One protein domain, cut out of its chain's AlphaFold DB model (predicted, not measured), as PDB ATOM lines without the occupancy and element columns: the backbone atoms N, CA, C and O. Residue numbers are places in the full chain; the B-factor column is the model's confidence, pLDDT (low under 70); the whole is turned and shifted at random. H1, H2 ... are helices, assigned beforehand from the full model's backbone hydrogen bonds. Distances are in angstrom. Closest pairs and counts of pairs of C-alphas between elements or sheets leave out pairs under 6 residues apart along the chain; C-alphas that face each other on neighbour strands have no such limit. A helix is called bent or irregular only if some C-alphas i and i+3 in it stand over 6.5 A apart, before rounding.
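Overview. This is residues 138 to 178 of the 221 residues of the protein "Hypothetical protein" of Compsopogon caeruleus (UniProt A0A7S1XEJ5). The model shows one long, nearly straight helix, H1, with a short helix, H2, set at an angle beyond its last turn, so that the two make a thin rod with a turned tip. Nothing folds back along H1, and H1 makes most of the length. The printed part has 41 residues with two named helices, H1 then H2, and no named strand; the class is all helix. The whole is extended, with a radius of gyration of the C-alphas of 17.5 A, and the C-alphas span 56 by 12 by 6 A.

Along the chain. Phe 138 and Asn 139 come before the first helix. H1 holds residues 140 to 168, from C-alpha 140 at (-16.016, -26.164, 32.087) to C-alpha 168 at (-10.728, 6.086, 5.596), 42.1 A from first to last C-alpha. H1 is neither bent nor irregular, but only just: C-alphas 162 and 165 are 6.3 A apart. H2 holds residues 170 to 177, 10.2 A from first to last C-alpha, and ends with C-alpha 177 at (0.730, 15.972, 8.831).

Arrangement. H1 and H2 meet only through their link. This link is tight, with one residue, Ala 169, between the helices. In H2 every O i to N i+4 pair is within hydrogen-bond range; in H1 23 of 25 are.

Size, cuts and confidence. The two C-alphas farthest apart are those of Asn 139 and Ser 178, at 56.4 A. Residues 138 to 178, of which 140 to 168 belong to H1 and 170 to 177 to H2, stand free: no C-alpha 8 or more residues away along the chain comes within 10 A. The printed part has no cut. The mean pLDDT of the printed part is 85.3, that of H1 is 90 and that of H2 is 74; no printed residue is under 70.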
ATOM      1  N   PHE A 138     -23.550 -27.202  31.327       72.06
ATOM      2  CA  PHE A 138     -22.319 -26.737  30.682       72.06
ATOM      3  C   PHE A 138     -21.084 -27.301  31.394       72.06
ATOM      4  O   PHE A 138     -20.835 -27.000  32.560       72.06
ATOM      5  N   ASN A 139     -20.281 -28.088  30.676       83.38
ATOM      6  CA  ASN A 139     -18.958 -28.480  31.149       83.38
ATOM      7  C   ASN A 139     -17.998 -27.276  31.064       83.38
ATOM      8  O   ASN A 139     -18.083 -26.465  30.138       83.38
ATOM      9  N   GLU A 140     -17.048 -27.199  31.990       84.00
ATOM     10  CA  GLU A 140     -16.016 -26.164  32.087       84.00
ATOM     11  C   GLU A 140     -15.271 -25.948  30.759       84.00
ATOM     12  O   GLU A 140     -15.059 -24.812  30.331       84.00
ATOM     13  N   GLY A 141     -14.951 -27.029  30.037       84.94
ATOM     14  CA  GLY A 141     -14.283 -26.944  28.733       84.94
ATOM     15  C   GLY A 141     -15.137 -26.296  27.635       84.94
ATOM     16  O   GLY A 141     -14.622 -25.527  26.824       84.94
ATOM     17  N   TYR A 142     -16.448 -26.551  27.626       82.19
ATOM     18  CA  TYR A 142     -17.372 -25.954  26.655       82.19
ATOM     19  C   TYR A 142     -17.578 -24.461  26.938       82.19
ATOM     20  O   TYR A 142     -17.550 -23.648  26.017       82.19
ATOM     21  N   PHE A 143     -17.693 -24.081  28.214       83.38
ATOM     22  CA  PHE A 143     -17.748 -22.675  28.620       83.38
ATOM     23  C   PHE A 143     -16.463 -21.921  28.251       83.38
ATOM     24  O   PHE A 143     -16.522 -20.862  27.628       83.38
ATOM     25  N   THR A 144     -15.297 -22.502  28.542       87.38
ATOM     26  CA  THR A 144     -13.992 -21.895  28.234       87.38
ATOM     27  C   THR A 144     -13.795 -21.689  26.729       87.38
ATOM     28  O   THR A 144     -13.285 -20.652  26.308       87.38
ATOM     29  N   PHE A 145     -14.255 -22.632  25.900       86.88
ATOM     30  CA  PHE A 145     -14.242 -22.496  24.443       86.88
ATOM     31  C   PHE A 145     -15.057 -21.286  23.960       86.88
ATOM     32  O   PHE A 145     -14.566 -20.489  23.158       86.88
ATOM     33  N   TRP A 146     -16.271 -21.099  24.483       85.62
ATOM     34  CA  TRP A 146     -17.107 -19.949  24.125       85.62
ATOM     35  C   TRP A 146     -16.539 -18.617  24.607       85.62
ATOM     36  O   TRP A 146     -16.601 -17.633  23.870       85.62
ATOM     37  N   VAL A 147     -15.940 -18.586  25.801       89.38
ATOM     38  CA  VAL A 147     -15.233 -17.399  26.310       89.38
ATOM     39  C   VAL A 147     -14.041 -17.047  25.412       89.38
ATOM     40  O   VAL A 147     -13.835 -15.883  25.079       89.38
ATOM     41  N   ALA A 148     -13.280 -18.034  24.941       93.19
ATOM     42  CA  ALA A 148     -12.182 -17.788  24.009       93.19
ATOM     43  C   ALA A 148     -12.673 -17.217  22.662       93.19
ATOM     44  O   ALA A 148     -12.060 -16.290  22.119       93.19
ATOM     45  N   ILE A 149     -13.796 -17.726  22.138       92.69
ATOM     46  CA  ILE A 149     -14.433 -17.189  20.926       92.69
ATOM     47  C   ILE A 149     -14.874 -15.740  21.139       92.69
ATOM     48  O   ILE A 149     -14.596 -14.907  20.277       92.69
ATOM     49  N   SER A 150     -15.533 -15.422  22.259       92.25
ATOM     50  CA  SER A 150     -16.036 -14.067  22.512       92.25
ATOM     51  C   SER A 150     -14.901 -13.055  22.657       92.25
ATOM     52  O   SER A 150     -14.975 -11.976  22.070       92.25
ATOM     53  N   ILE A 151     -13.810 -13.420  23.338       94.19
ATOM     54  CA  ILE A 151     -12.611 -12.576  23.448       94.19
ATOM     55  C   ILE A 151     -11.984 -12.349  22.067       94.19
ATOM     56  O   ILE A 151     -11.665 -11.215  21.716       94.19
ATOM     57  N   THR A 152     -11.851 -13.401  21.254       96.06
ATOM     58  CA  THR A 152     -11.281 -13.293  19.900       96.06
ATOM     59  C   THR A 152     -12.129 -12.379  19.016       96.06
ATOM     60  O   THR A 152     -11.597 -11.498  18.340       96.06
ATOM     61  N   TRP A 153     -13.454 -12.535  19.065       94.44
ATOM     62  CA  TRP A 153     -14.390 -11.654  18.370       94.44
ATOM     63  C   TRP A 153     -14.297 -10.207  18.851       94.44
ATOM     64  O   TRP A 153     -14.270  -9.302  18.022       94.44
ATOM     65  N   GLY A 154     -14.198  -9.981  20.163       93.94
ATOM     66  CA  GLY A 154     -14.052  -8.645  20.739       93.94
ATOM     67  C   GLY A 154     -12.771  -7.943  20.286       93.94
ATOM     68  O   GLY A 154     -12.813  -6.772  19.914       93.94
ATOM     69  N   ILE A 155     -11.644  -8.662  20.237       95.75
ATOM     70  CA  ILE A 155     -10.368  -8.119  19.745       95.75
ATOM     71  C   ILE A 155     -10.472  -7.759  18.262       95.75
ATOM     72  O   ILE A 155     -10.070  -6.664  17.873       95.75
ATOM     73  N   LEU A 156     -11.035  -8.647  17.437       95.12
ATOM     74  CA  LEU A 156     -11.217  -8.383  16.008       95.12
ATOM     75  C   LEU A 156     -12.143  -7.186  15.772       95.12
ATOM     76  O   LEU A 156     -11.789  -6.298  15.003       95.12
ATOM     77  N   ALA A 157     -13.277  -7.112  16.473       93.69
ATOM     78  CA  ALA A 157     -14.206  -5.989  16.375       93.69
ATOM     79  C   ALA A 157     -13.555  -4.664  16.804       93.69
ATOM     80  O   ALA A 157     -13.706  -3.658  16.114       93.69
ATOM     81  N   CYS A 158     -12.783  -4.672  17.895       93.44
ATOM     82  CA  CYS A 158     -12.028  -3.510  18.362       93.44
ATOM     83  C   CYS A 158     -11.010  -3.042  17.312       93.44
ATOM     84  O   CYS A 158     -10.985  -1.868  16.949       93.44
ATOM     85  N   LEU A 159     -10.222  -3.967  16.754       94.44
ATOM     86  CA  LEU A 159      -9.281  -3.650  15.680       94.44
ATOM     87  C   LEU A 159      -9.999  -3.072  14.461       94.44
ATOM     88  O   LEU A 159      -9.545  -2.071  13.918       94.44
ATOM     89  N   THR A 160     -11.128  -3.646  14.045       93.69
ATOM     90  CA  THR A 160     -11.908  -3.114  12.923       93.69
ATOM     91  C   THR A 160     -12.436  -1.709  13.214       93.69
ATOM     92  O   THR A 160     -12.279  -0.832  12.369       93.69
ATOM     93  N   MET A 161     -12.989  -1.458  14.405       90.81
ATOM     94  CA  MET A 161     -13.482  -0.130  14.796       90.81
ATOM     95  C   MET A 161     -12.380   0.928  14.883       90.81
ATOM     96  O   MET A 161     -12.668   2.103  14.695       90.81
ATOM     97  N   LEU A 162     -11.130   0.542  15.148       89.94
ATOM     98  CA  LEU A 162      -9.997   1.470  15.165       89.94
ATOM     99  C   LEU A 162      -9.386   1.669  13.773       89.94
ATOM    100  O   LEU A 162      -9.076   2.793  13.382       89.94
ATOM    101  N   LEU A 163      -9.198   0.586  13.020       90.81
ATOM    102  CA  LEU A 163      -8.493   0.619  11.740       90.81
ATOM    103  C   LEU A 163      -9.351   1.173  10.608       90.81
ATOM    104  O   LEU A 163      -8.808   1.847   9.741       90.81
ATOM    105  N   LEU A 164     -10.659   0.907  10.598       88.88
ATOM    106  CA  LEU A 164     -11.547   1.357   9.526       88.88
ATOM    107  C   LEU A 164     -11.648   2.892   9.443       88.88
ATOM    108  O   LEU A 164     -11.299   3.422   8.387       88.88
ATOM    109  N   PRO A 165     -11.985   3.631  10.524       85.06
ATOM    110  CA  PRO A 165     -11.998   5.092  10.466       85.06
ATOM    111  C   PRO A 165     -10.604   5.667  10.201       85.06
ATOM    112  O   PRO A 165     -10.479   6.670   9.508       85.06
ATOM    113  N   LEU A 166      -9.535   5.026  10.687       83.31
ATOM    114  CA  LEU A 166      -8.168   5.486  10.435       83.31
ATOM    115  C   LEU A 166      -7.747   5.295   8.968       83.31
ATOM    116  O   LEU A 166      -7.050   6.137   8.404       83.31
ATOM    117  N   TRP A 167      -8.167   4.192   8.343       85.06
ATOM    118  CA  TRP A 167      -7.884   3.896   6.940       85.06
ATOM    119  C   TRP A 167      -8.664   4.802   5.993       85.06
ATOM    120  O   TRP A 167      -8.133   5.199   4.956       85.06
ATOM    121  N   GLU A 168      -9.899   5.143   6.344       79.81
ATOM    122  CA  GLU A 168     -10.728   6.086   5.596       79.81
ATOM    123  C   GLU A 168     -10.220   7.527   5.769       79.81
ATOM    124  O   GLU A 168      -9.985   8.233   4.789       79.81
ATOM    125  N   ALA A 169      -9.880   7.924   6.998       77.62
ATOM    126  CA  ALA A 169      -9.361   9.255   7.312       77.62
ATOM    127  C   ALA A 169      -7.892   9.482   6.906       77.62
ATOM    128  O   ALA A 169      -7.369  10.588   7.079       77.62
ATOM    129  N   LYS A 170      -7.199   8.475   6.351       78.75
ATOM    130  CA  LYS A 170      -5.764   8.562   6.019       78.75
ATOM    131  C   LYS A 170      -5.429   9.759   5.127       78.75
ATOM    132  O   LYS A 170      -4.390  10.379   5.324       78.75
ATOM    133  N   GLY A 171      -6.305  10.110   4.180       72.25
ATOM    134  CA  GLY A 171      -6.097  11.237   3.266       72.25
ATOM    135  C   GLY A 171      -6.058  12.580   3.999       72.25
ATOM    136  O   GLY A 171      -5.114  13.351   3.827       72.25
ATOM    137  N   GLY A 172      -7.026  12.814   4.889       70.94
ATOM    138  CA  GLY A 172      -7.084  14.023   5.716       70.94
ATOM    139  C   GLY A 172      -5.941  14.094   6.732       70.94
ATOM    140  O   GLY A 172      -5.277  15.121   6.850       70.94
ATOM    141  N   ILE A 173      -5.640  12.979   7.405       76.12
ATOM    142  CA  ILE A 173      -4.560  12.894   8.400       76.12
ATOM    143  C   ILE A 173      -3.194  13.172   7.757       76.12
ATOM    144  O   ILE A 173      -2.405  13.957   8.285       76.12
ATOM    145  N   ILE A 174      -2.923  12.584   6.588       72.25
ATOM    146  CA  ILE A 174      -1.693  12.829   5.822       72.25
ATOM    147  C   ILE A 174      -1.654  14.273   5.298       72.25
ATOM    148  O   ILE A 174      -0.588  14.891   5.301       72.25
ATOM    149  N   GLY A 175      -2.790  14.847   4.896       70.25
ATOM    150  CA  GLY A 175      -2.898  16.255   4.500       70.25
ATOM    151  C   GLY A 175      -2.485  17.224   5.613       70.25
ATOM    152  O   GLY A 175      -1.678  18.126   5.380       70.25
ATOM    153  N   VAL A 176      -2.950  16.983   6.840       75.44
ATOM    154  CA  VAL A 176      -2.593  17.783   8.024       75.44
ATOM    155  C   VAL A 176      -1.130  17.562   8.431       75.44
ATOM    156  O   VAL A 176      -0.400  18.528   8.644       75.44
ATOM    157  N   LEU A 177      -0.659  16.310   8.471       73.12
ATOM    158  CA  LEU A 177       0.730  15.972   8.831       73.12
ATOM    159  C   LEU A 177       1.765  16.459   7.808       73.12
ATOM    160  O   LEU A 177       2.898  16.761   8.173       73.12
ATOM    161  N   SER A 178       1.390  16.557   6.532       74.94
ATOM    162  CA  SER A 178       2.256  17.085   5.470       74.94
ATOM    163  C   SER A 178       2.236  18.612   5.358       74.94
ATOM    164  O   SER A 178       2.886  19.164   4.465       74.94
TER     165      SER A 178